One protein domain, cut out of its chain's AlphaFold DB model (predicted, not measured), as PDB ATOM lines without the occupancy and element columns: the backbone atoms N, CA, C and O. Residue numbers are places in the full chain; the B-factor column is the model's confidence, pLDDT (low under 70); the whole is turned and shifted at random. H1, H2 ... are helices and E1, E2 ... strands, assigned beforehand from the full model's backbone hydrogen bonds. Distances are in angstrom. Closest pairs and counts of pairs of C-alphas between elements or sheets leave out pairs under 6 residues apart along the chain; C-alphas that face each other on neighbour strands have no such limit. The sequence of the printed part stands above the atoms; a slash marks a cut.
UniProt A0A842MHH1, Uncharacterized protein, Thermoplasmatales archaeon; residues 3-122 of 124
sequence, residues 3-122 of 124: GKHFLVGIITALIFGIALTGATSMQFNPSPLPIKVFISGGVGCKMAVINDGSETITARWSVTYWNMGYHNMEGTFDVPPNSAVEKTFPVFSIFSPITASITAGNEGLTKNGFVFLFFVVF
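This is residues 3 to 122 of the 124 residues of an uncharacterized protein of Thermoplasmatales archaeon (UniProt A0A842MHH1). Two sheets lie face to face as a sandwich, a twisted, curled sheet of five strands and a smaller sheet of three, with the strands of both running nearly along one another. A long helix, H1, only grazes the smaller sheet, and a long stretch without a named element, residues 22 to 34, leads from it into the sandwich. The printed part has 120 residues, with one named helix followed by eight named strands, E1 to E8; the class is mixed, helices and strands. The sheets run E4, E3, E6, E7, E8 and E1, E2, E5, both antiparallel. The whole is compact, with a radius of gyration of the C-alphas of 14.4 A, yet elongated, spanning 44 by 28 by 20 A.

H1, residues 3 to 21, has 13 of 15 O i to N i+4 pairs within hydrogen-bond range. E1, residues 35 to 40, and E2, residues 45 to 51, form an antiparallel hairpin, with N 38 and O 48 2.8 A apart. E3, residues 57 to 66, and E4, residues 70 to 79, form another, with N 59 and O 77 2.8 A apart. E5, residues 83 to 89, is antiparallel to E2, with N 47 and O 87 2.9 A apart. H1 grazes the sheet of E1, E2 and E5 with residues 7 to 18; H1 and E5 are near each other. E6, residues 93 to 104, is antiparallel to E3, with N 62 and O 101 2.9 A apart. E7, residues 107 to 117, and E8, residues 119 to 121, complete a meander with E6, each strand the antiparallel neighbour of the one before; N 100 and O 111 are 2.9 A apart, and N 116 and O 119 2.8 A. E6 bends by 91 degrees at residue 96, and E7 by 56 degrees at residue 114. Between the sheets, the closest C-alphas of E1 and E7 are those of Val 37 and Leu 109, 6.7 A apart. Residues 42 to 43 pair antiparallel with residues 119 to 120 of E8.

H1 begins at C-alpha 3, (-39.529, -66.398, -7.109), and is 29.3 A long. E1 measures 17.0 A, E2 20.3 A, E3 30.3 A, E4 29.1 A, E5 20.1 A, E6 27.6 A, E7 30.1 A and E8 6.5 A. E8 ends at C-alpha 121, (-35.221, -37.693, 8.682).

The C-alphas farthest apart are those of Gly 3 and Met 68, 46.2 A. The printed part has no cut. The link from H1 to E1 is long, and the others are tight. The mean pLDDT of the printed part is 78.3; residues 3 to 33 are under 70.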
ATOM      1  N   GLY A   3     -39.065 -67.308  -8.173       37.78
ATOM      2  CA  GLY A   3     -39.529 -66.398  -7.109       37.78
ATOM      3  C   GLY A   3     -38.422 -65.792  -6.232       37.78
ATOM      4  O   GLY A   3     -38.562 -64.674  -5.743       37.78
ATOM      5  N   LYS A   4     -37.283 -66.482  -6.071       39.62
ATOM      6  CA  LYS A   4     -36.159 -65.988  -5.250       39.62
ATOM      7  C   LYS A   4     -35.417 -64.822  -5.909       39.62
ATOM      8  O   LYS A   4     -34.983 -63.912  -5.214       39.62
ATOM      9  N   HIS A   5     -35.304 -64.825  -7.237       36.31
ATOM     10  CA  HIS A   5     -34.634 -63.753  -7.977       36.31
ATOM     11  C   HIS A   5     -35.477 -62.473  -8.023       36.31
ATOM     12  O   HIS A   5     -34.926 -61.376  -7.969       36.31
ATOM     13  N   PHE A   6     -36.805 -62.608  -8.032       44.03
ATOM     14  CA  PHE A   6     -37.730 -61.476  -7.971       44.03
ATOM     15  C   PHE A   6     -37.674 -60.755  -6.614       44.03
ATOM     16  O   PHE A   6     -37.553 -59.532  -6.565       44.03
ATOM     17  N   LEU A   7     -37.656 -61.514  -5.512       44.62
ATOM     18  CA  LEU A   7     -37.559 -60.966  -4.154       44.62
ATOM     19  C   LEU A   7     -36.223 -60.239  -3.918       44.62
ATOM     20  O   LEU A   7     -36.201 -59.139  -3.369       44.62
ATOM     21  N   VAL A   8     -35.113 -60.813  -4.398       46.22
ATOM     22  CA  VAL A   8     -33.790 -60.170  -4.343       46.22
ATOM     23  C   VAL A   8     -33.764 -58.891  -5.185       46.22
ATOM     24  O   VAL A   8     -33.199 -57.893  -4.743       46.22
ATOM     25  N   GLY A   9     -34.419 -58.872  -6.350       41.66
ATOM     26  CA  GLY A   9     -34.541 -57.675  -7.189       41.66
ATOM     27  C   GLY A   9     -35.279 -56.525  -6.498       41.66
ATOM     28  O   GLY A   9     -34.806 -55.391  -6.540       41.66
ATOM     29  N   ILE A  10     -36.378 -56.816  -5.797       55.19
ATOM     30  CA  ILE A  10     -37.145 -55.824  -5.023       55.19
ATOM     31  C   ILE A  10     -36.322 -55.294  -3.848       55.19
ATOM     32  O   ILE A  10     -36.222 -54.083  -3.680       55.19
ATOM     33  N   ILE A  11     -35.679 -56.178  -3.077       53.94
ATOM     34  CA  ILE A  11     -34.804 -55.786  -1.962       53.94
ATOM     35  C   ILE A  11     -33.660 -54.899  -2.471       53.94
ATOM     36  O   ILE A  11     -33.381 -53.856  -1.889       53.94
ATOM     37  N   THR A  12     -33.039 -55.260  -3.596       47.59
ATOM     38  CA  THR A  12     -31.939 -54.481  -4.185       47.59
ATOM     39  C   THR A  12     -32.418 -53.123  -4.703       47.59
ATOM     40  O   THR A  12     -31.722 -52.131  -4.512       47.59
ATOM     41  N   ALA A  13     -33.612 -53.041  -5.300       50.25
ATOM     42  CA  ALA A  13     -34.197 -51.783  -5.768       50.25
ATOM     43  C   ALA A  13     -34.622 -50.860  -4.612       50.25
ATOM     44  O   ALA A  13     -34.367 -49.656  -4.677       50.25
ATOM     45  N   LEU A  14     -35.188 -51.419  -3.533       51.50
ATOM     46  CA  LEU A  14     -35.445 -50.699  -2.283       51.50
ATOM     47  C   LEU A  14     -34.135 -50.122  -1.732       51.50
ATOM     48  O   LEU A  14     -34.056 -48.926  -1.481       51.50
ATOM     49  N   ILE A  15     -33.078 -50.933  -1.638       51.06
ATOM     50  CA  ILE A  15     -31.763 -50.511  -1.125       51.06
ATOM     51  C   ILE A  15     -31.114 -49.431  -2.013       51.06
ATOM     52  O   ILE A  15     -30.580 -48.453  -1.490       51.06
ATOM     53  N   PHE A  16     -31.175 -49.551  -3.346       42.09
ATOM     54  CA  PHE A  16     -30.537 -48.583  -4.253       42.09
ATOM     55  C   PHE A  16     -31.271 -47.238  -4.326       42.09
ATOM     56  O   PHE A  16     -30.622 -46.196  -4.397       42.09
ATOM     57  N   GLY A  17     -32.608 -47.232  -4.255       37.84
ATOM     58  CA  GLY A  17     -33.385 -45.989  -4.172       37.84
ATOM     59  C   GLY A  17     -33.176 -45.229  -2.855       37.84
ATOM     60  O   GLY A  17     -33.394 -44.021  -2.796       37.84
ATOM     61  N   ILE A  18     -32.732 -45.934  -1.813       45.28
ATOM     62  CA  ILE A  18     -32.476 -45.425  -0.462       45.28
ATOM     63  C   ILE A  18     -31.054 -44.834  -0.321       45.28
ATOM     64  O   ILE A  18     -30.857 -43.855   0.399       45.28
ATOM     65  N   ALA A  19     -30.064 -45.360  -1.051       40.75
ATOM     66  CA  ALA A  19     -28.658 -44.957  -0.927       40.75
ATOM     67  C   ALA A  19     -28.334 -43.527  -1.422       40.75
ATOM     68  O   ALA A  19     -27.305 -42.969  -1.046       40.75
ATOM     69  N   LEU A  20     -29.197 -42.905  -2.234       38.62
ATOM     70  CA  LEU A  20     -28.945 -41.580  -2.824       38.62
ATOM     71  C   LEU A  20     -29.276 -40.386  -1.904       38.62
ATOM     72  O   LEU A  20     -28.895 -39.266  -2.235       38.62
ATOM     73  N   THR A  21     -29.942 -40.585  -0.758       42.53
ATOM     74  CA  THR A  21     -30.401 -39.471   0.108       42.53
ATOM     75  C   THR A  21     -29.772 -39.406   1.504       42.53
ATOM     76  O   THR A  21     -30.207 -38.600   2.318       42.53
ATOM     77  N   GLY A  22     -28.737 -40.202   1.796       39.34
ATOM     78  CA  GLY A  22     -27.803 -39.958   2.911       39.34
ATOM     79  C   GLY A  22     -28.352 -39.990   4.349       39.34
ATOM     80  O   GLY A  22     -27.591 -39.728   5.275       39.34
ATOM     81  N   ALA A  23     -29.626 -40.316   4.571       40.12
ATOM     82  CA  ALA A  23     -30.230 -40.333   5.904       40.12
ATOM     83  C   ALA A  23     -31.291 -41.434   6.025       40.12
ATOM     84  O   ALA A  23     -32.488 -41.161   6.082       40.12
ATOM     85  N   THR A  24     -30.867 -42.695   6.053       44.53
ATOM     86  CA  THR A  24     -31.768 -43.801   6.397       44.53
ATOM     87  C   THR A  24     -31.078 -44.767   7.346       44.53
ATOM     88  O   THR A  24     -30.449 -45.741   6.937       44.53
ATOM     89  N   SER A  25     -31.248 -44.466   8.625       43.72
ATOM     90  CA  SER A  25     -31.439 -45.431   9.699       43.72
ATOM     91  C   SER A  25     -32.310 -46.609   9.220       43.72
ATOM     92  O   SER A  25     -33.536 -46.504   9.179       43.72
ATOM     93  N   MET A  26     -31.711 -47.716   8.764       43.78
ATOM     94  CA  MET A  26     -32.438 -48.977   8.559       43.78
ATOM     95  C   MET A  26     -32.300 -49.798   9.832       43.78
ATOM     96  O   MET A  26     -31.292 -50.468  10.049       43.78
ATOM     97  N   GLN A  27     -33.330 -49.755  10.672       43.06
ATOM     98  CA  GLN A  27     -33.411 -50.638  11.824       43.06
ATOM     99  C   GLN A  27     -34.195 -51.886  11.431       43.06
ATOM    100  O   GLN A  27     -35.399 -51.839  11.192       43.06
ATOM    101  N   PHE A  28     -33.489 -53.009  11.346       46.12
ATOM    102  CA  PHE A  28     -34.107 -54.318  11.203       46.12
ATOM    103  C   PHE A  28     -34.672 -54.736  12.560       46.12
ATOM    104  O   PHE A  28     -33.945 -54.706  13.554       46.12
ATOM    105  N   ASN A  29     -35.928 -55.184  12.603       44.56
ATOM    106  CA  ASN A  29     -36.304 -56.164  13.613       44.56
ATOM    107  C   ASN A  29     -35.953 -57.539  13.026       44.56
ATOM    108  O   ASN A  29     -36.629 -57.967  12.083       44.56
ATOM    109  N   PRO A  30     -34.883 -58.225  13.476       47.56
ATOM    110  CA  PRO A  30     -34.669 -59.626  13.148       47.56
ATOM    111  C   PRO A  30     -35.737 -60.446  13.877       47.56
ATOM    112  O   PRO A  30     -35.475 -61.097  14.884       47.56
ATOM    113  N   SER A  31     -36.971 -60.368  13.393       50.50
ATOM    114  CA  SER A  31     -38.052 -61.179  13.910       50.50
ATOM    115  C   SER A  31     -37.999 -62.554  13.241       50.50
ATOM    116  O   SER A  31     -37.866 -62.628  12.016       50.50
ATOM    117  N   PRO A  32     -38.107 -63.661  13.999       54.75
ATOM    118  CA  PRO A  32     -38.315 -64.998  13.438       54.75
ATOM    119  C   PRO A  32     -39.703 -65.143  12.793       54.75
ATOM    120  O   PRO A  32     -40.028 -66.201  12.255       54.75
ATOM    121  N   LEU A  33     -40.537 -64.106  12.882       65.56
ATOM    122  CA  LEU A  33     -41.863 -64.080  12.305       65.56
ATOM    123  C   LEU A  33     -41.795 -63.842  10.790       65.56
ATOM    124  O   LEU A  33     -40.904 -63.153  10.290       65.56
ATOM    125  N   PRO A  34     -42.765 -64.382  10.036       81.94
ATOM    126  CA  PRO A  34     -42.830 -64.214   8.589       81.94
ATOM    127  C   PRO A  34     -43.115 -62.766   8.154       81.94
ATOM    128  O   PRO A  34     -43.204 -62.494   6.966       81.94
ATOM    129  N   ILE A  35     -43.291 -61.830   9.085       87.56
ATOM    130  CA  ILE A  35     -43.665 -60.450   8.796       87.56
ATOM    131  C   ILE A  35     -42.485 -59.552   9.152       87.56
ATOM    132  O   ILE A  35     -41.850 -59.733  10.186       87.56
ATOM    133  N   LYS A  36     -42.185 -58.575   8.296       88.19
ATOM    134  CA  LYS A  36     -41.173 -57.542   8.548       88.19
ATOM    135  C   LYS A  36     -41.755 -56.188   8.194       88.19
ATOM    136  O   LYS A  36     -42.427 -56.064   7.172       88.19
ATOM    137  N   VAL A  37     -41.473 -55.177   9.007       87.44
ATOM    138  CA  VAL A  37     -41.946 -53.804   8.800       87.44
ATOM    139  C   VAL A  37     -40.769 -52.834   8.718       87.44
ATOM    140  O   VAL A  37     -39.752 -53.027   9.380       87.44
ATOM    141  N   PHE A  38     -40.913 -51.787   7.911       88.38
ATOM    142  CA  PHE A  38     -39.875 -50.792   7.654       88.38
ATOM    143  C   PHE A  38     -40.474 -49.391   7.676       88.38
ATOM    144  O   PHE A  38     -41.567 -49.177   7.153       88.38
ATOM    145  N   ILE A  39     -39.727 -48.440   8.234       91.50
ATOM    146  CA  ILE A  39     -39.980 -47.003   8.116       91.50
ATOM    147  C   ILE A  39     -38.681 -46.359   7.645       91.50
ATOM    148  O   ILE A  39     -37.627 -46.608   8.229       91.50
ATOM    149  N   SER A  40     -38.750 -45.526   6.612       87.62
ATOM    150  CA  SER A  40     -37.609 -44.747   6.136       87.62
ATOM    151  C   SER A  40     -37.998 -43.317   5.770       87.62
ATOM    152  O   SER A  40     -39.153 -42.996   5.472       87.62
ATOM    153  N   GLY A  41     -37.000 -42.441   5.873       84.62
ATOM    154  CA  GLY A  41     -37.065 -41.048   5.452       84.62
ATOM    155  C   GLY A  41     -36.514 -40.848   4.037       84.62
ATOM    156  O   GLY A  41     -36.306 -41.803   3.288       84.62
ATOM    157  N   GLY A  42     -36.260 -39.596   3.670       85.19
ATOM    158  CA  GLY A  42     -35.940 -39.163   2.310       85.19
ATOM    159  C   GLY A  42     -37.004 -38.194   1.808       85.19
ATOM    160  O   GLY A  42     -37.526 -37.408   2.589       85.19
ATOM    161  N   VAL A  43     -37.337 -38.231   0.516       86.44
ATOM    162  CA  VAL A  43     -38.466 -37.452  -0.020       86.44
ATOM    163  C   VAL A  43     -39.778 -38.081   0.465       86.44
ATOM    164  O   VAL A  43     -40.190 -39.126  -0.041       86.44
ATOM    165  N   GLY A  44     -40.415 -37.448   1.449       88.19
ATOM    166  CA  GLY A  44     -41.570 -37.978   2.171       88.19
ATOM    167  C   GLY A  44     -41.211 -39.057   3.198       88.19
ATOM    168  O   GLY A  44     -40.045 -39.345   3.462       88.19
ATOM    169  N   CYS A  45     -42.242 -39.653   3.795       90.69
ATOM    170  CA  CYS A  45     -42.104 -40.806   4.682       90.69
ATOM    171  C   CYS A  45     -42.470 -42.070   3.907       90.69
ATOM    172  O   CYS A  45     -43.511 -42.108   3.250       90.69
ATOM    173  N   LYS A  46     -41.639 -43.106   3.981       91.94
ATOM    174  CA  LYS A  46     -41.916 -44.395   3.351       91.94
ATOM    175  C   LYS A  46     -42.098 -45.456   4.411       91.94
ATOM    176  O   LYS A  46     -41.369 -45.488   5.404       91.94
ATOM    177  N   MET A  47     -43.055 -46.337   4.178       92.75
ATOM    178  CA  MET A  47     -43.260 -47.512   5.007       92.75
ATOM    179  C   MET A  47     -43.453 -48.732   4.128       92.75
ATOM    180  O   MET A  47     -44.158 -48.666   3.120       92.75
ATOM    181  N   ALA A  48     -42.857 -49.846   4.525       89.88
ATOM    182  CA  ALA A  48     -42.990 -51.098   3.804       89.88
ATOM    183  C   ALA A  48     -43.283 -52.249   4.756       89.88
ATOM    184  O   ALA A  48     -42.849 -52.250   5.909       89.88
ATOM    185  N   VAL A  49     -44.004 -53.240   4.244       90.38
ATOM    186  CA  VAL A  49     -44.240 -54.510   4.922       90.38
ATOM    187  C   VAL A  49     -43.894 -55.635   3.966       90.38
ATOM    188  O   VAL A  49     -44.321 -55.626   2.811       90.38
ATOM    189  N   ILE A  50     -43.128 -56.600   4.458       90.81
ATOM    190  CA  ILE A  50     -42.844 -57.863   3.781       90.81
ATOM    191  C   ILE A  50     -43.608 -58.951   4.529       90.81
ATOM    192  O   ILE A  50     -43.497 -59.050   5.751       90.81
ATOM    193  N   ASN A  51     -44.380 -59.743   3.795       91.25
ATOM    194  CA  ASN A  51     -45.130 -60.883   4.296       91.25
ATOM    195  C   ASN A  51     -44.598 -62.162   3.639       91.25
ATOM    196  O   ASN A  51     -45.025 -62.529   2.549       91.25
ATOM    197  N   ASP A  52     -43.686 -62.847   4.318       88.62
ATOM    198  CA  ASP A  52     -43.172 -64.181   3.987       88.62
ATOM    199  C   ASP A  52     -44.117 -65.305   4.496       88.62
ATOM    200  O   ASP A  52     -43.740 -66.476   4.547       88.62
ATOM    201  N   GLY A  53     -45.332 -64.959   4.940       86.69
ATOM    202  CA  GLY A  53     -46.329 -65.876   5.497       86.69
ATOM    203  C   GLY A  53     -47.273 -66.459   4.447       86.69
ATOM    204  O   GLY A  53     -47.182 -66.168   3.254       86.69
ATOM    205  N   SER A  54     -48.209 -67.296   4.902       89.62
ATOM    206  CA  SER A  54     -49.190 -67.988   4.050       89.62
ATOM    207  C   SER A  54     -50.537 -67.275   3.918       89.62
ATOM    208  O   SER A  54     -51.345 -67.670   3.080       89.62
ATOM    209  N   GLU A  55     -50.793 -66.243   4.720       91.62
ATOM    210  CA  GLU A  55     -52.070 -65.525   4.763       91.62
ATOM    211  C   GLU A  55     -51.877 -64.040   4.465       91.62
ATOM    212  O   GLU A  55     -50.817 -63.477   4.743       91.62
ATOM    213  N   THR A  56     -52.894 -63.404   3.882       94.56
ATOM    214  CA  THR A  56     -52.911 -61.947   3.710       94.56
ATOM    215  C   THR A  56     -52.965 -61.281   5.078       94.56
ATOM    216  O   THR A  56     -53.795 -61.640   5.910       94.56
ATOM    217  N   ILE A  57     -52.122 -60.273   5.290       94.06
ATOM    218  CA  ILE A  57     -52.123 -59.467   6.513       94.06
ATOM    219  C   ILE A  57     -52.531 -58.032   6.199       94.06
ATOM    220  O   ILE A  57     -52.165 -57.493   5.157       94.06
ATOM    221  N   THR A  58     -53.237 -57.390   7.124       96.94
ATOM    222  CA  THR A  58     -53.540 -55.959   7.028       96.94
ATOM    223  C   THR A  58     -52.514 -55.170   7.831       96.94
ATOM    224  O   THR A  58     -52.420 -55.315   9.053       96.94
ATOM    225  N   ALA A  59     -51.761 -54.312   7.152       96.06
ATOM    226  CA  ALA A  59     -50.894 -53.330   7.780       96.06
ATOM    227  C   ALA A  59     -51.703 -52.080   8.142       96.06
ATOM    228  O   ALA A  59     -52.520 -51.611   7.348       96.06
ATOM    229  N   ARG A  60     -51.464 -51.521   9.328       97.81
ATOM    230  CA  ARG A  60     -52.011 -50.235   9.780       97.81
ATOM    231  C   ARG A  60     -50.873 -49.255   9.969       97.81
ATOM    232  O   ARG A  60     -49.868 -49.610  10.583       97.81
ATOM    233  N   TRP A  61     -51.030 -48.038   9.476       96.38
ATOM    234  CA  TRP A  61     -49.989 -47.020   9.530       96.38
ATOM    235  C   TRP A  61     -50.540 -45.678   9.999       96.38
ATOM    236  O   TRP A  61     -51.720 -45.380   9.797       96.38
ATOM    237  N   SER A  62     -49.671 -44.868  10.597       97.06
ATOM    238  CA  SER A  62     -49.938 -43.468  10.911       97.06
ATOM    239  C   SER A  62     -48.686 -42.602  10.768       97.06
ATOM    240  O   SER A  62     -47.566 -43.029  11.049       97.06
ATOM    241  N   VAL A  63     -48.874 -41.368  10.315       95.75
ATOM    242  CA  VAL A  63     -47.855 -40.324  10.222       95.75
ATOM    243  C   VAL A  63     -48.440 -39.058  10.820       95.75
ATOM    244  O   VAL A  63     -49.412 -38.502  10.307       95.75
ATOM    245  N   THR A  64     -47.820 -38.585  11.890       94.94
ATOM    246  CA  THR A  64     -48.218 -37.361  12.579       94.94
ATOM    247  C   THR A  64     -47.095 -36.351  12.498       94.94
ATOM    248  O   THR A  64     -45.936 -36.694  12.717       94.94
ATOM    249  N   TYR A  65     -47.412 -35.113  12.139       92.38
ATOM    250  CA  TYR A  65     -46.423 -34.045  12.045       92.38
ATOM    251  C   TYR A  65     -47.084 -32.678  12.194       92.38
ATOM    252  O   TYR A  65     -48.289 -32.513  12.001       92.38
ATOM    253  N   TRP A  66     -46.284 -31.675  12.545       85.56
ATOM    254  CA  TRP A  66     -46.743 -30.290  12.585       85.56
ATOM    255  C   TRP A  66     -46.464 -29.596  11.249       85.56
ATOM    256  O   TRP A  66     -45.353 -29.682  10.744       85.56
ATOM    257  N   ASN A  67     -47.443 -28.893  10.683       80.50
ATOM    258  CA  ASN A  67     -47.266 -27.926   9.595       80.50
ATOM    259  C   ASN A  67     -48.421 -26.919   9.615       80.50
ATOM    260  O   ASN A  67     -49.516 -27.217   9.135       80.50
ATOM    261  N   MET A  68     -48.188 -25.736  10.194       76.31
ATOM    262  CA  MET A  68     -49.227 -24.705  10.372       76.31
ATOM    263  C   MET A  68     -50.505 -25.252  11.052       76.31
ATOM    264  O   MET A  68     -51.606 -24.761  10.820       76.31
ATOM    265  N   GLY A  69     -50.349 -26.298  11.870       80.38
ATOM    266  CA  GLY A  69     -51.423 -27.128  12.406       80.38
ATOM    267  C   GLY A  69     -50.957 -28.573  12.600       80.38
ATOM    268  O   GLY A  69     -49.923 -28.980  12.065       80.38
ATOM    269  N   TYR A  70     -51.701 -29.345  13.391       80.88
ATOM    270  CA  TYR A  70     -51.428 -30.767  13.588       80.88
ATOM    271  C   TYR A  70     -52.013 -31.575  12.428       80.88
ATOM    272  O   TYR A  70     -53.218 -31.524  12.186       80.88
ATOM    273  N   HIS A  71     -51.164 -32.324  11.726       87.19
ATOM    274  CA  HIS A  71     -51.571 -33.248  10.671       87.19
ATOM    275  C   HIS A  71     -51.442 -34.676  11.186       87.19
ATOM    276  O   HIS A  71     -50.374 -35.068  11.654       87.19
ATOM    277  N   ASN A  72     -52.520 -35.451  11.068       92.50
ATOM    278  CA  ASN A  72     -52.521 -36.895  11.279       92.50
ATOM    279  C   ASN A  72     -53.011 -37.572   9.998       92.50
ATOM    280  O   ASN A  72     -54.139 -37.337   9.563       92.50
ATOM    281  N   MET A  73     -52.153 -38.385   9.392       93.44
ATOM    282  CA  MET A  73     -52.496 -39.247   8.269       93.44
ATOM    283  C   MET A  73     -52.443 -40.681   8.758       93.44
ATOM    284  O   MET A  73     -51.422 -41.104   9.289       93.44
ATOM    285  N   GLU A  74     -53.506 -41.437   8.544       95.69
ATOM    286  CA  GLU A  74     -53.574 -42.836   8.944       95.69
ATOM    287  C   GLU A  74     -54.330 -43.653   7.907       95.69
ATOM    288  O   GLU A  74     -55.091 -43.126   7.090       95.69
ATOM    289  N   GLY A  75     -54.111 -44.960   7.928       96.19
ATOM    290  CA  GLY A  75     -54.818 -45.859   7.039       96.19
ATOM    291  C   GLY A  75     -54.345 -47.290   7.156       96.19
ATOM    292  O   GLY A  75     -53.580 -47.667   8.048       96.19
ATOM    293  N   THR A  76     -54.816 -48.100   6.216       97.31
ATOM    294  CA  THR A  76     -54.477 -49.515   6.136       97.31
ATOM    295  C   THR A  76     -54.151 -49.927   4.708       97.31
ATOM    296  O   THR A  76     -54.520 -49.251   3.744       97.31
ATOM    297  N   PHE A  77     -53.424 -51.027   4.560       96.44
ATOM    298  CA  PHE A  77     -53.279 -51.722   3.286       96.44
ATOM    299  C   PHE A  77     -53.058 -53.212   3.520       96.44
ATOM    300  O   PHE A  77     -52.430 -53.606   4.502       96.44
ATOM    301  N   ASP A  78     -53.561 -54.027   2.602       96.62
ATOM    302  CA  ASP A  78     -53.367 -55.469   2.650       96.62
ATOM    303  C   ASP A  78     -52.060 -55.867   1.966       96.62
ATOM    304  O   ASP A  78     -51.660 -55.297   0.946       96.62
ATOM    305  N   VAL A  79     -51.400 -56.866   2.543       94.06
ATOM    306  CA  VAL A  79     -50.130 -57.422   2.085       94.06
ATOM    307  C   VAL A  79     -50.352 -58.914   1.839       94.06
ATOM    308  O   VAL A  79     -50.426 -59.690   2.799       94.06
ATOM    309  N   PRO A  80     -50.510 -59.331   0.571       95.38
ATOM    310  CA  PRO A  80     -50.713 -60.731   0.220       95.38
ATOM    311  C   PRO A  80     -49.586 -61.656   0.721       95.38
ATOM    312  O   PRO A  80     -48.474 -61.182   0.981       95.38
ATOM    313  N   PRO A  81     -49.833 -62.975   0.805       92.88
ATOM    314  CA  PRO A  81     -48.804 -63.965   1.112       92.88
ATOM    315  C   PRO A  81     -47.613 -63.872   0.156       92.88
ATOM    316  O   PRO A  81     -47.798 -63.691  -1.050       92.88
ATOM    317  N   ASN A  82     -46.405 -64.080   0.672       89.94
ATOM    318  CA  ASN A  82     -45.147 -64.072  -0.087       89.94
ATOM    319  C   ASN A  82     -44.938 -62.800  -0.929       89.94
ATOM    320  O   ASN A  82     -44.494 -62.870  -2.079       89.94
ATOM    321  N   SER A  83     -45.291 -61.634  -0.382       87.81
ATOM    322  CA  SER A  83     -45.222 -60.356  -1.093       87.81
ATOM    323  C   SER A  83     -44.666 -59.226  -0.229       87.81
ATOM    324  O   SER A  83     -44.539 -59.347   0.989       87.81
ATOM    325  N   ALA A  84     -44.333 -58.111  -0.878       88.56
ATOM    326  CA  ALA A  84     -43.940 -56.878  -0.219       88.56
ATOM    327  C   ALA A  84     -44.777 -55.719  -0.763       88.56
ATOM    328  O   ALA A  84     -44.990 -55.615  -1.973       88.56
ATOM    329  N   VAL A  85     -45.231 -54.842   0.127       90.25
ATOM    330  CA  VAL A  85     -45.975 -53.632  -0.230       90.25
ATOM    331  C   VAL A  85     -45.308 -52.434   0.428       90.25
ATOM    332  O   VAL A  85     -45.075 -52.431   1.634       90.25
ATOM    333  N   GLU A  86     -45.032 -51.409  -0.375       90.69
ATOM    334  CA  GLU A  86     -44.523 -50.113   0.069       90.69
ATOM    335  C   GLU A  86     -45.583 -49.029  -0.149       90.69
ATOM    336  O   GLU A  86     -46.324 -49.033  -1.140       90.69
ATOM    337  N   LYS A  87     -45.635 -48.072   0.775       90.00
ATOM    338  CA  LYS A  87     -46.381 -46.824   0.642       90.00
ATOM    339  C   LYS A  87     -45.448 -45.644   0.889       90.00
ATOM    340  O   LYS A  87     -44.670 -45.643   1.838       90.00
ATOM    341  N   THR A  88     -45.560 -44.637   0.028       88.12
ATOM    342  CA  THR A  88     -44.907 -43.337   0.200       88.12
ATOM    343  C   THR A  88     -45.964 -42.308   0.570       88.12
ATOM    344  O   THR A  88     -46.976 -42.175  -0.119       88.12
ATOM    345  N   PHE A  89     -45.712 -41.572   1.643       88.31
ATOM    346  CA  PHE A  89     -46.585 -40.537   2.166       88.31
ATOM    347  C   PHE A  89     -45.936 -39.175   1.928       88.31
ATOM    348  O   PHE A  89     -44.823 -38.937   2.418       88.31
ATOM    349  N   PRO A  90     -46.591 -38.277   1.173       86.75
ATOM    350  CA  PRO A  90     -46.096 -36.925   1.018       86.75
ATOM    351  C   PRO A  90     -46.208 -36.213   2.365       86.75
ATOM    352  O   PRO A  90     -47.285 -36.104   2.947       86.75
ATOM    353  N   VAL A  91     -45.075 -35.731   2.860       85.56
ATOM    354  CA  VAL A  91     -44.998 -34.914   4.068       85.56
ATOM    355  C   VAL A  91     -44.338 -33.609   3.669       85.56
ATOM    356  O   VAL A  91     -43.340 -33.620   2.949       85.56
ATOM    357  N   PHE A  92     -44.893 -32.488   4.117       85.19
ATOM    358  CA  PHE A  92     -44.305 -31.177   3.882       85.19
ATOM    359  C   PHE A  92     -44.401 -30.336   5.145       85.19
ATOM    360  O   PHE A  92     -45.501 -30.114   5.640       85.19
ATOM    361  N   SER A  93     -43.269 -29.865   5.661       83.44
ATOM    362  CA  SER A  93     -43.242 -28.902   6.760       83.44
ATOM    363  C   SER A  93     -41.906 -28.175   6.870       83.44
ATOM    364  O   SER A  93     -40.871 -28.663   6.420       83.44
ATOM    365  N   ILE A  94     -41.906 -27.013   7.517       81.12
ATOM    366  CA  ILE A  94     -40.686 -26.286   7.866       81.12
ATOM    367  C   ILE A  94     -40.258 -26.733   9.267       81.12
ATOM    368  O   ILE A  94     -40.906 -26.396  10.254       81.12
ATOM    369  N   PHE A  95     -39.179 -27.518   9.325       79.44
ATOM    370  CA  PHE A  95     -38.472 -27.956  10.538       79.44
ATOM    371  C   PHE A  95     -39.397 -28.394  11.684       79.44
ATOM    372  O   PHE A  95     -39.450 -27.773  12.745       79.44
ATOM    373  N   SER A  96     -40.167 -29.455  11.454       88.31
ATOM    374  CA  SER A  96     -41.199 -29.903  12.393       88.31
ATOM    375  C   SER A  96     -41.012 -31.351  12.825       88.31
ATOM    376  O   SER A  96     -40.570 -32.166  12.013       88.31
ATOM    377  N   PRO A  97     -41.358 -31.701  14.075       91.50
ATOM    378  CA  PRO A  97     -41.311 -33.082  14.528       91.50
ATOM    379  C   PRO A  97     -42.299 -33.941  13.735       91.50
ATOM    380  O   PRO A  97     -43.383 -33.480  13.360       91.50
ATOM    381  N   ILE A  98     -41.914 -35.193  13.501       92.94
ATOM    382  CA  ILE A  98     -42.741 -36.225  12.875       92.94
ATOM    383  C   ILE A  98     -42.636 -37.522  13.667       92.94
ATOM    384  O   ILE A  98     -41.543 -37.945  14.045       92.94
ATOM    385  N   THR A  99     -43.772 -38.175  13.861       95.25
ATOM    386  CA  THR A  99     -43.852 -39.542  14.371       95.25
ATOM    387  C   THR A  99     -44.529 -40.401  13.320       95.25
ATOM    388  O   THR A  99     -45.625 -40.085  12.854       95.25
ATOM    389  N   ALA A 100     -43.863 -41.482  12.944       95.00
ATOM    390  CA  ALA A 100     -44.316 -42.438  11.953       95.00
ATOM    391  C   ALA A 100     -44.431 -43.812  12.615       95.00
ATOM    392  O   ALA A 100     -43.490 -44.253  13.278       95.00
ATOM    393  N   SER A 101     -45.558 -44.488  12.426       96.06
ATOM    394  CA  SER A 101     -45.829 -45.805  12.997       96.06
ATOM    395  C   SER A 101     -46.424 -46.738  11.954       96.06
ATOM    396  O   SER A 101     -47.263 -46.336  11.151       96.06
ATOM    397  N   ILE A 102     -46.024 -48.004  11.996       95.50
ATOM    398  CA  ILE A 102     -46.628 -49.080  11.216       95.50
ATOM    399  C   ILE A 102     -46.736 -50.343  12.063       95.50
ATOM    400  O   ILE A 102     -45.826 -50.669  12.821       95.50
ATOM    401  N   THR A 103     -47.851 -51.056  11.934       94.94
ATOM    402  CA  THR A 103     -48.081 -52.361  12.563       94.94
ATOM    403  C   THR A 103     -48.653 -53.338  11.545       94.94
ATOM    404  O   THR A 103     -49.481 -52.958  10.718       94.94
ATOM    405  N   ALA A 104     -48.205 -54.589  11.575       92.81
ATOM    406  CA  ALA A 104     -48.693 -55.657  10.711       92.81
ATOM    407  C   ALA A 104     -48.545 -57.006  11.430       92.81
ATOM    408  O   ALA A 104     -47.441 -57.413  11.790       92.81
ATOM    409  N   GLY A 105     -49.660 -57.703  11.665       88.19
ATOM    410  CA  GLY A 105     -49.664 -58.892  12.524       88.19
ATOM    411  C   GLY A 105     -49.158 -58.565  13.934       88.19
ATOM    412  O   GLY A 105     -49.679 -57.657  14.576       88.19
ATOM    413  N   ASN A 106     -48.129 -59.284  14.388       86.19
ATOM    414  CA  ASN A 106     -47.478 -59.054  15.685       86.19
ATOM    415  C   ASN A 106     -46.257 -58.118  15.598       86.19
ATOM    416  O   ASN A 106     -45.596 -57.884  16.606       86.19
ATOM    417  N   GLU A 107     -45.946 -57.598  14.409       88.75
ATOM    418  CA  GLU A 107     -44.829 -56.682  14.195       88.75
ATOM    419  C   GLU A 107     -45.288 -55.231  14.253       88.75
ATOM    420  O   GLU A 107     -46.358 -54.869  13.753       88.75
ATOM    421  N   GLY A 108     -44.441 -54.379  14.817       90.25
ATOM    422  CA  GLY A 108     -44.682 -52.951  14.889       90.25
ATOM    423  C   GLY A 108     -43.384 -52.168  14.937       90.25
ATOM    424  O   GLY A 108     -42.415 -52.586  15.566       90.25
ATOM    425  N   LEU A 109     -43.374 -51.015  14.278       90.69
ATOM    426  CA  LEU A 109     -42.264 -50.076  14.305       90.69
ATOM    427  C   LEU A 109     -42.813 -48.663  14.447       90.69
ATOM    428  O   LEU A 109     -43.733 -48.275  13.732       90.69
ATOM    429  N   THR A 110     -42.212 -47.895  15.351       94.62
ATOM    430  CA  THR A 110     -42.454 -46.461  15.499       94.62
ATOM    431  C   THR A 110     -41.117 -45.743  15.438       94.62
ATOM    432  O   THR A 110     -40.176 -46.119  16.137       94.62
ATOM    433  N   LYS A 111     -41.032 -44.704  14.610       92.12
ATOM    434  CA  LYS A 111     -39.864 -43.836  14.482       92.12
ATOM    435  C   LYS A 111     -40.278 -42.390  14.726       92.12
ATOM    436  O   LYS A 111     -41.297 -41.925  14.218       92.12
ATOM    437  N   ASN A 112     -39.455 -41.686  15.492       92.50
ATOM    438  CA  ASN A 112     -39.557 -40.246  15.681       92.50
ATOM    439  C   ASN A 112     -38.449 -39.572  14.885       92.50
ATOM    440  O   ASN A 112     -37.340 -40.093  14.788       92.50
ATOM    441  N   GLY A 113     -38.756 -38.425  14.305       90.81
ATOM    442  CA  GLY A 113     -37.843 -37.714  13.436       90.81
ATOM    443  C   GLY A 113     -38.237 -36.262  13.267       90.81
ATOM    444  O   GLY A 113     -39.020 -35.707  14.044       90.81
ATOM    445  N   PHE A 114     -37.713 -35.654  12.215       88.50
ATOM    446  CA  PHE A 114     -38.087 -34.308  11.810       88.50
ATOM    447  C   PHE A 114     -38.312 -34.229  10.301       88.50
ATOM    448  O   PHE A 114     -37.784 -35.019   9.517       88.50
ATOM    449  N   VAL A 115     -39.115 -33.251   9.906       87.25
ATOM    450  CA  VAL A 115     -39.391 -32.887   8.522       87.25
ATOM    451  C   VAL A 115     -38.708 -31.561   8.239       87.25
ATOM    452  O   VAL A 115     -38.915 -30.592   8.970       87.25
ATOM    453  N   PHE A 116     -37.940 -31.490   7.159       81.31
ATOM    454  CA  PHE A 116     -37.431 -30.244   6.609       81.31
ATOM    455  C   PHE A 116     -37.804 -30.140   5.133       81.31
ATOM    456  O   PHE A 116     -37.311 -30.890   4.292       81.31
ATOM    457  N   LEU A 117     -38.693 -29.199   4.820       85.94
ATOM    458  CA  LEU A 117     -39.379 -29.117   3.535       85.94
ATOM    459  C   LEU A 117     -40.119 -30.431   3.262       85.94
ATOM    460  O   LEU A 117     -41.018 -30.787   4.014       85.94
ATOM    461  N   PHE A 118     -39.745 -31.153   2.210       83.94
ATOM    462  CA  PHE A 118     -40.285 -32.472   1.876       83.94
ATOM    463  C   PHE A 118     -39.376 -33.621   2.327       83.94
ATOM    464  O   PHE A 118     -39.678 -34.781   2.048       83.94
ATOM    465  N   PHE A 119     -38.255 -33.323   2.992       84.25
ATOM    466  CA  PHE A 119     -37.356 -34.346   3.506       84.25
ATOM    467  C   PHE A 119     -37.773 -34.790   4.902       84.25
ATOM    468  O   PHE A 119     -37.908 -33.963   5.800       84.25
ATOM    469  N   VAL A 120     -37.934 -36.095   5.093       87.62
ATOM    470  CA  VAL A 120     -38.134 -36.717   6.405       87.62
ATOM    471  C   VAL A 120     -36.829 -37.358   6.845       87.62
ATOM    472  O   VAL A 120     -36.196 -38.070   6.068       87.62
ATOM    473  N   VAL A 121     -36.434 -37.127   8.092       85.38
ATOM    474  CA  VAL A 121     -35.221 -37.693   8.682       85.38
ATOM    475  C   VAL A 121     -35.580 -38.386   9.987       85.38
ATOM    476  O   VAL A 121     -36.120 -37.758  10.895       85.38
ATOM    477  N   PHE A 122     -35.242 -39.670  10.086       86.19
ATOM    478  CA  PHE A 122     -35.324 -40.450  11.317       86.19
ATOM    479  C   PHE A 122     -33.895 -40.701  11.820       86.19
ATOM    480  O   PHE A 122     -33.189 -41.495  11.193       86.19
TER     481      PHE A 122